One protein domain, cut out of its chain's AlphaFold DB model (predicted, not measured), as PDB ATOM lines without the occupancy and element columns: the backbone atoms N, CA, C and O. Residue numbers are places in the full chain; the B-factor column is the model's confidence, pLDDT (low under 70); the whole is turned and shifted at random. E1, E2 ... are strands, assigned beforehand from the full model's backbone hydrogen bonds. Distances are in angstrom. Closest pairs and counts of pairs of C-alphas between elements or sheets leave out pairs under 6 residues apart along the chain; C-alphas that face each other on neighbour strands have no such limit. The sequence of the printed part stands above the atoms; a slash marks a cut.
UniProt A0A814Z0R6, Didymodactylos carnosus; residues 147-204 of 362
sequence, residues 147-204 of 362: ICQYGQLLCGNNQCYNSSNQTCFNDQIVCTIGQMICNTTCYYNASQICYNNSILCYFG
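Overview. This is residues 147 to 204 of the 362 residues of a protein of Didymodactylos carnosus (UniProt A0A814Z0R6). Four short strand hairpins, E1 with E2, E3 with E4, E5 with E6 and E7 with E8, are stacked one after another in a row, and the chain winds through them in turns along a thin rod. The strands run mostly across the rod, and the row makes its length. The printed part has 58 residues, with no named helix and eight named strands, E1 to E8 in chain order, in four antiparallel two-stranded sheets. The class is all strand, though under half of the residues, 28 of 58, are in named elements. The whole is only just loose, close to compact, with a radius of gyration of the C-alphas of 12.7 A and spans of 42 by 19 by 9 A.

Along the chain. E1, residues 153 to 155, begins at C-alpha 153 (-3.021, -26.211, 150.368) and is 6.6 A long; E2, 159 to 161, is also 6.6 A. E3, 166 to 169, is 9.9 A and E4, 173 to 176, is 10.2 A. E5, 180 to 182, is 6.8 A and E6, 185 to 187, is 6.5 A. E7, 192 to 195, is 9.8 A; E8, 199 to 202, is 10.2 A and ends at C-alpha 202 (-22.435, -6.498, 136.255).

Arrangement. In the hairpin E1 and E2, N 153 and O 161 are 2.8 A apart, within hydrogen-bond range. The closest C-alphas of E1 and E3 are those of Cys 155 and Cys 168, 5.5 A. In the hairpin E3 and E4, N 167 and O 175 are 2.8 A apart. The closest C-alphas of E4 and E6 are those of Cys 175 and Cys 186, 5.6 A. In the hairpin E5 and E6, N 180 and O 187 are 2.8 A apart. The closest C-alphas of E5 and E7 are those of Cys 182 and Cys 194, 5.6 A; E6 and E7 meet only through their link. In the hairpin E7 and E8, N 193 and O 201 are 2.8 A apart. E1 and E2 are apart from E5 to E8, and E3 and E4 from E7 and E8.

Size, cuts and confidence. The C-alphas of Ile 147 and Gly 204, the two farthest apart, are 42.6 A apart. The printed part has no cut, and the seven links between the strands are tight. The mean pLDDT of the printed part is 88.5; residue 150 is under 70.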
ATOM      1  N   ILE A 147      -4.158 -27.751 159.669       71.81
ATOM      2  CA  ILE A 147      -3.557 -28.701 158.734       71.81
ATOM      3  C   ILE A 147      -4.635 -29.121 157.733       71.81
ATOM      4  O   ILE A 147      -5.696 -29.635 158.099       71.81
ATOM      5  N   CYS A 148      -4.345 -28.902 156.454       73.00
ATOM      6  CA  CYS A 148      -5.230 -29.258 155.355       73.00
ATOM      7  C   CYS A 148      -5.166 -30.749 155.025       73.00
ATOM      8  O   CYS A 148      -4.159 -31.412 155.275       73.00
ATOM      9  N   GLN A 149      -6.258 -31.278 154.471       72.69
ATOM     10  CA  GLN A 149      -6.316 -32.676 154.050       72.69
ATOM     11  C   GLN A 149      -5.340 -32.950 152.897       72.69
ATOM     12  O   GLN A 149      -4.866 -32.030 152.228       72.69
ATOM     13  N   TYR A 150      -5.053 -34.231 152.647       63.88
ATOM     14  CA  TYR A 150      -4.183 -34.647 151.549       63.88
ATOM     15  C   TYR A 150      -4.637 -34.028 150.215       63.88
ATOM     16  O   TYR A 150      -5.795 -34.152 149.823       63.88
ATOM     17  N   GLY A 151      -3.716 -33.341 149.531       70.19
ATOM     18  CA  GLY A 151      -3.975 -32.653 148.262       70.19
ATOM     19  C   GLY A 151      -4.537 -31.228 148.379       70.19
ATOM     20  O   GLY A 151      -4.714 -30.575 147.353       70.19
ATOM     21  N   GLN A 152      -4.792 -30.719 149.589       80.81
ATOM     22  CA  GLN A 152      -5.185 -29.326 149.820       80.81
ATOM     23  C   GLN A 152      -4.004 -28.486 150.320       80.81
ATOM     24  O   GLN A 152      -3.140 -28.962 151.056       80.81
ATOM     25  N   LEU A 153      -3.994 -27.211 149.941       81.69
ATOM     26  CA  LEU A 153      -3.021 -26.211 150.368       81.69
ATOM     27  C   LEU A 153      -3.647 -25.264 151.395       81.69
ATOM     28  O   LEU A 153      -4.866 -25.089 151.439       81.69
ATOM     29  N   LEU A 154      -2.808 -24.633 152.212       82.31
ATOM     30  CA  LEU A 154      -3.237 -23.639 153.191       82.31
ATOM     31  C   LEU A 154      -3.254 -22.243 152.546       82.31
ATOM     32  O   LEU A 154      -2.270 -21.826 151.943       82.31
ATOM     33  N   CYS A 155      -4.368 -21.528 152.681       83.62
ATOM     34  CA  CYS A 155      -4.501 -20.112 152.356       83.62
ATOM     35  C   CYS A 155      -4.367 -19.299 153.651       83.62
ATOM     36  O   CYS A 155      -5.263 -19.303 154.505       83.62
ATOM     37  N   GLY A 156      -3.205 -18.669 153.832       79.94
ATOM     38  CA  GLY A 156      -2.837 -18.012 155.085       79.94
ATOM     39  C   GLY A 156      -2.758 -18.974 156.258       79.94
ATOM     40  O   GLY A 156      -2.003 -19.934 156.222       79.94
ATOM     41  N   ASN A 157      -3.529 -18.700 157.314       72.62
ATOM     42  CA  ASN A 157      -3.505 -19.486 158.556       72.62
ATOM     43  C   ASN A 157      -4.815 -20.228 158.852       72.62
ATOM     44  O   ASN A 157      -4.882 -20.981 159.824       72.62
ATOM     45  N   ASN A 158      -5.866 -19.989 158.060       71.19
ATOM     46  CA  ASN A 158      -7.238 -20.216 158.521       71.19
ATOM     47  C   ASN A 158      -8.128 -20.968 157.534       71.19
ATOM     48  O   ASN A 158      -9.249 -21.320 157.898       71.19
ATOM     49  N   GLN A 159      -7.681 -21.190 156.297       79.56
ATOM     50  CA  GLN A 159      -8.500 -21.836 155.276       79.56
ATOM     51  C   GLN A 159      -7.675 -22.799 154.437       79.56
ATOM     52  O   GLN A 159      -6.531 -22.519 154.100       79.56
ATOM     53  N   CYS A 160      -8.278 -23.928 154.088       82.62
ATOM     54  CA  CYS A 160      -7.713 -24.892 153.156       82.62
ATOM     55  C   CYS A 160      -8.383 -24.735 151.797       82.62
ATOM     56  O   CYS A 160      -9.588 -24.489 151.732       82.62
ATOM     57  N   TYR A 161      -7.616 -24.889 150.723       84.12
ATOM     58  CA  TYR A 161      -8.133 -24.835 149.361       84.12
ATOM     59  C   TYR A 161      -7.516 -25.922 148.486       84.12
ATOM     60  O   TYR A 161      -6.412 -26.402 148.744       84.12
ATOM     61  N   ASN A 162      -8.236 -26.324 147.445       88.62
ATOM     62  CA  ASN A 162      -7.752 -27.293 146.473       88.62
ATOM     63  C   ASN A 162      -7.190 -26.565 145.244       88.62
ATOM     64  O   ASN A 162      -7.942 -26.005 144.450       88.62
ATOM     65  N   SER A 163      -5.873 -26.618 145.035       88.31
ATOM     66  CA  SER A 163      -5.225 -25.948 143.899       88.31
ATOM     67  C   SER A 163      -5.636 -26.483 142.524       88.31
ATOM     68  O   SER A 163      -5.319 -25.856 141.517       88.31
ATOM     69  N   SER A 164      -6.332 -27.623 142.444       89.00
ATOM     70  CA  SER A 164      -6.895 -28.129 141.187       89.00
ATOM     71  C   SER A 164      -8.094 -27.316 140.691       89.00
ATOM     72  O   SER A 164      -8.391 -27.359 139.500       89.00
ATOM     73  N   ASN A 165      -8.806 -26.601 141.570       91.00
ATOM     74  CA  ASN A 165      -9.991 -25.820 141.193       91.00
ATOM     75  C   ASN A 165     -10.141 -24.481 141.930       91.00
ATOM     76  O   ASN A 165     -11.092 -23.750 141.656       91.00
ATOM     77  N   GLN A 166      -9.218 -24.133 142.823       93.75
ATOM     78  CA  GLN A 166      -9.233 -22.904 143.607       93.75
ATOM     79  C   GLN A 166      -7.864 -22.214 143.623       93.75
ATOM     80  O   GLN A 166      -6.818 -22.841 143.465       93.75
ATOM     81  N   THR A 167      -7.890 -20.915 143.894       92.62
ATOM     82  CA  THR A 167      -6.726 -20.043 144.047       92.62
ATOM     83  C   THR A 167      -6.851 -19.275 145.358       92.62
ATOM     84  O   THR A 167      -7.918 -18.751 145.672       92.62
ATOM     85  N   CYS A 168      -5.754 -19.182 146.109       92.12
ATOM     86  CA  CYS A 168      -5.652 -18.316 147.279       92.12
ATOM     87  C   CYS A 168      -5.095 -16.945 146.880       92.12
ATOM     88  O   CYS A 168      -4.059 -16.857 146.222       92.12
ATOM     89  N   PHE A 169      -5.765 -15.879 147.308       90.50
ATOM     90  CA  PHE A 169      -5.356 -14.495 147.120       90.50
ATOM     91  C   PHE A 169      -5.008 -13.856 148.464       90.50
ATOM     92  O   PHE A 169      -5.762 -13.979 149.435       90.50
ATOM     93  N   ASN A 170      -3.881 -13.137 148.494       89.12
ATOM     94  CA  ASN A 170      -3.393 -12.360 149.642       89.12
ATOM     95  C   ASN A 170      -3.373 -13.141 150.966       89.12
ATOM     96  O   ASN A 170      -3.645 -12.564 152.015       89.12
ATOM     97  N   ASP A 171      -3.118 -14.453 150.912       86.94
ATOM     98  CA  ASP A 171      -3.111 -15.339 152.080       86.94
ATOM     99  C   ASP A 171      -4.406 -15.287 152.916       86.94
ATOM    100  O   ASP A 171      -4.393 -15.528 154.122       86.94
ATOM    101  N   GLN A 172      -5.540 -14.926 152.305       85.12
ATOM    102  CA  GLN A 172      -6.794 -14.701 153.037       85.12
ATOM    103  C   GLN A 172      -8.048 -15.158 152.297       85.12
ATOM    104  O   GLN A 172      -9.005 -15.574 152.947       85.12
ATOM    105  N   ILE A 173      -8.080 -15.050 150.968       89.38
ATOM    106  CA  ILE A 173      -9.309 -15.228 150.188       89.38
ATOM    107  C   ILE A 173      -9.131 -16.403 149.237       89.38
ATOM    108  O   ILE A 173      -8.263 -16.375 148.369       89.38
ATOM    109  N   VAL A 174      -9.981 -17.417 149.362       90.88
ATOM    110  CA  VAL A 174     -10.017 -18.553 148.437       90.88
ATOM    111  C   VAL A 174     -11.113 -18.332 147.399       90.88
ATOM    112  O   VAL A 174     -12.285 -18.216 147.753       90.88
ATOM    113  N   CYS A 175     -10.745 -18.320 146.119       94.56
ATOM    114  CA  CYS A 175     -11.680 -18.225 144.997       94.56
ATOM    115  C   CYS A 175     -11.577 -19.445 144.085       94.56
ATOM    116  O   CYS A 175     -10.540 -20.099 144.036       94.56
ATOM    117  N   THR A 176     -12.619 -19.730 143.309       95.56
ATOM    118  CA  THR A 176     -12.550 -20.732 142.236       95.56
ATOM    119  C   THR A 176     -11.591 -20.258 141.138       95.56
ATOM    120  O   THR A 176     -11.512 -19.060 140.854       95.56
ATOM    121  N   ILE A 177     -10.874 -21.175 140.484       92.00
ATOM    122  CA  ILE A 177     -10.020 -20.850 139.331       92.00
ATOM    123  C   ILE A 177     -10.827 -20.072 138.279       92.00
ATOM    124  O   ILE A 177     -11.974 -20.399 137.973       92.00
ATOM    125  N   GLY A 178     -10.213 -19.018 137.740       90.12
ATOM    126  CA  GLY A 178     -10.838 -18.102 136.783       90.12
ATOM    127  C   GLY A 178     -11.608 -16.942 137.424       90.12
ATOM    128  O   GLY A 178     -12.031 -16.038 136.706       90.12
ATOM    129  N   GLN A 179     -11.768 -16.925 138.750       94.62
ATOM    130  CA  GLN A 179     -12.268 -15.756 139.471       94.62
ATOM    131  C   GLN A 179     -11.132 -14.789 139.831       94.62
ATOM    132  O   GLN A 179      -9.982 -15.183 140.032       94.62
ATOM    133  N   MET A 180     -11.481 -13.513 139.939       93.75
ATOM    134  CA  MET A 180     -10.637 -12.424 140.429       93.75
ATOM    135  C   MET A 180     -11.156 -11.929 141.782       93.75
ATOM    136  O   MET A 180     -12.277 -12.250 142.170       93.75
ATOM    137  N   ILE A 181     -10.368 -11.117 142.489       94.44
ATOM    138  CA  ILE A 181     -10.782 -10.506 143.758       94.44
ATOM    139  C   ILE A 181     -11.216  -9.047 143.585       94.44
ATOM    140  O   ILE A 181     -10.549  -8.254 142.923       94.44
ATOM    141  N   CYS A 182     -12.330  -8.694 144.221       94.19
ATOM    142  CA  CYS A 182     -12.804  -7.331 144.422       94.19
ATOM    143  C   CYS A 182     -12.950  -7.096 145.928       94.19
ATOM    144  O   CYS A 182     -13.907  -7.567 146.545       94.19
ATOM    145  N   ASN A 183     -11.973  -6.419 146.533       92.50
ATOM    146  CA  ASN A 183     -11.769  -6.383 147.983       92.50
ATOM    147  C   ASN A 183     -11.698  -7.805 148.570       92.50
ATOM    148  O   ASN A 183     -10.718  -8.513 148.355       92.50
ATOM    149  N   THR A 184     -12.757  -8.241 149.251       90.06
ATOM    150  CA  THR A 184     -12.873  -9.547 149.908       90.06
ATOM    151  C   THR A 184     -13.719 -10.551 149.127       90.06
ATOM    152  O   THR A 184     -13.951 -11.655 149.609       90.06
ATOM    153  N   THR A 185     -14.225 -10.173 147.951       92.44
ATOM    154  CA  THR A 185     -15.215 -10.960 147.206       92.44
ATOM    155  C   THR A 185     -14.627 -11.477 145.901       92.44
ATOM    156  O   THR A 185     -14.056 -10.716 145.121       92.44
ATOM    157  N   CYS A 186     -14.806 -12.768 145.641       94.62
ATOM    158  CA  CYS A 186     -14.445 -13.393 144.374       94.62
ATOM    159  C   CYS A 186     -15.485 -13.074 143.291       94.62
ATOM    160  O   CYS A 186     -16.687 -13.112 143.560       94.62
ATOM    161  N   TYR A 187     -15.045 -12.792 142.067       95.81
ATOM    162  CA  TYR A 187     -15.934 -12.453 140.957       95.81
ATOM    163  C   TYR A 187     -15.427 -12.969 139.611       95.81
ATOM    164  O   TYR A 187     -14.229 -13.189 139.435       95.81
ATOM    165  N   TYR A 188     -16.327 -13.143 138.641       95.06
ATOM    166  CA  TYR A 188     -15.949 -13.506 137.273       95.06
ATOM    167  C   TYR A 188     -15.851 -12.256 136.400       95.06
ATOM    168  O   TYR A 188     -16.850 -11.582 136.149       95.06
ATOM    169  N   ASN A 189     -14.662 -11.980 135.866       93.38
ATOM    170  CA  ASN A 189     -14.431 -10.837 134.976       93.38
ATOM    171  C   ASN A 189     -15.112 -10.957 133.601       93.38
ATOM    172  O   ASN A 189     -15.014 -10.032 132.808       93.38
ATOM    173  N   ALA A 190     -15.767 -12.089 133.316       92.12
ATOM    174  CA  ALA A 190     -16.576 -12.315 132.121       92.12
ATOM    175  C   ALA A 190     -18.014 -11.786 132.259       92.12
ATOM    176  O   ALA A 190     -18.661 -11.509 131.255       92.12
ATOM    177  N   SER A 191     -18.518 -11.613 133.489       93.75
ATOM    178  CA  SER A 191     -19.876 -11.114 133.761       93.75
ATOM    179  C   SER A 191     -19.910  -9.860 134.643       93.75
ATOM    180  O   SER A 191     -20.942  -9.187 134.702       93.75
ATOM    181  N   GLN A 192     -18.802  -9.522 135.307       96.00
ATOM    182  CA  GLN A 192     -18.748  -8.474 136.319       96.00
ATOM    183  C   GLN A 192     -17.481  -7.609 136.217       96.00
ATOM    184  O   GLN A 192     -16.445  -8.029 135.703       96.00
ATOM    185  N   ILE A 193     -17.570  -6.398 136.762       94.88
ATOM    186  CA  ILE A 193     -16.512  -5.391 136.841       94.88
ATOM    187  C   ILE A 193     -16.357  -4.972 138.305       94.88
ATOM    188  O   ILE A 193     -17.343  -4.663 138.974       94.88
ATOM    189  N   CYS A 194     -15.117  -4.927 138.790       95.56
ATOM    190  CA  CYS A 194     -14.790  -4.381 140.102       95.56
ATOM    191  C   CYS A 194     -14.369  -2.911 139.980       95.56
ATOM    192  O   CYS A 194     -13.312  -2.604 139.432       95.56
ATOM    193  N   TYR A 195     -15.174  -2.001 140.521       93.81
ATOM    194  CA  TYR A 195     -14.850  -0.584 140.623       93.81
ATOM    195  C   TYR A 195     -14.173  -0.270 141.961       93.81
ATOM    196  O   TYR A 195     -14.578  -0.767 143.016       93.81
ATOM    197  N   ASN A 196     -13.154   0.598 141.921       92.12
ATOM    198  CA  ASN A 196     -12.430   1.104 143.097       92.12
ATOM    199  C   ASN A 196     -11.994  -0.004 144.074       92.12
ATOM    200  O   ASN A 196     -12.071   0.169 145.291       92.12
ATOM    201  N   ASN A 197     -11.609  -1.166 143.537       89.69
ATOM    202  CA  ASN A 197     -11.211  -2.358 144.285       89.69
ATOM    203  C   ASN A 197     -12.203  -2.802 145.374       89.69
ATOM    204  O   ASN A 197     -11.779  -3.453 146.320       89.69
ATOM    205  N   SER A 198     -13.491  -2.444 145.293       93.06
ATOM    206  CA  SER A 198     -14.447  -2.713 146.383       93.06
ATOM    207  C   SER A 198     -15.908  -2.859 145.976       93.06
ATOM    208  O   SER A 198     -16.685  -3.421 146.748       93.06
ATOM    209  N   ILE A 199     -16.301  -2.379 144.797       94.69
ATOM    210  CA  ILE A 199     -17.699  -2.389 144.361       94.69
ATOM    211  C   ILE A 199     -17.823  -3.273 143.130       94.69
ATOM    212  O   ILE A 199     -17.216  -2.996 142.100       94.69
ATOM    213  N   LEU A 200     -18.626  -4.327 143.237       96.19
ATOM    214  CA  LEU A 200     -18.846  -5.271 142.153       96.19
ATOM    215  C   LEU A 200     -20.134  -4.934 141.399       96.19
ATOM    216  O   LEU A 200     -21.214  -4.946 141.988       96.19
ATOM    217  N   CYS A 201     -20.017  -4.675 140.101       96.31
ATOM    218  CA  CYS A 201     -21.143  -4.427 139.204       96.31
ATOM    219  C   CYS A 201     -21.174  -5.465 138.080       96.31
ATOM    220  O   CYS A 201     -20.143  -6.033 137.730       96.31
ATOM    221  N   TYR A 202     -22.334  -5.690 137.473       96.06
ATOM    222  CA  TYR A 202     -22.435  -6.498 136.255       96.06
ATOM    223  C   TYR A 202     -21.985  -5.709 135.020       96.06
ATOM    224  O   TYR A 202     -22.030  -4.476 135.005       96.06
ATOM    225  N   PHE A 203     -21.583  -6.407 133.953       93.94
ATOM    226  CA  PHE A 203     -21.332  -5.750 132.666       93.94
ATOM    227  C   PHE A 203     -22.544  -4.938 132.197       93.94
ATOM    228  O   PHE A 203     -23.698  -5.324 132.382       93.94
ATOM    229  N   GLY A 204     -22.258  -3.785 131.589       91.50
ATOM    230  CA  GLY A 204     -23.269  -2.817 131.163       91.50
ATOM    231  C   GLY A 204     -23.775  -1.898 132.278       91.50
ATOM    232  O   GLY A 204     -24.521  -0.965 131.987       91.50
TER     233      GLY A 204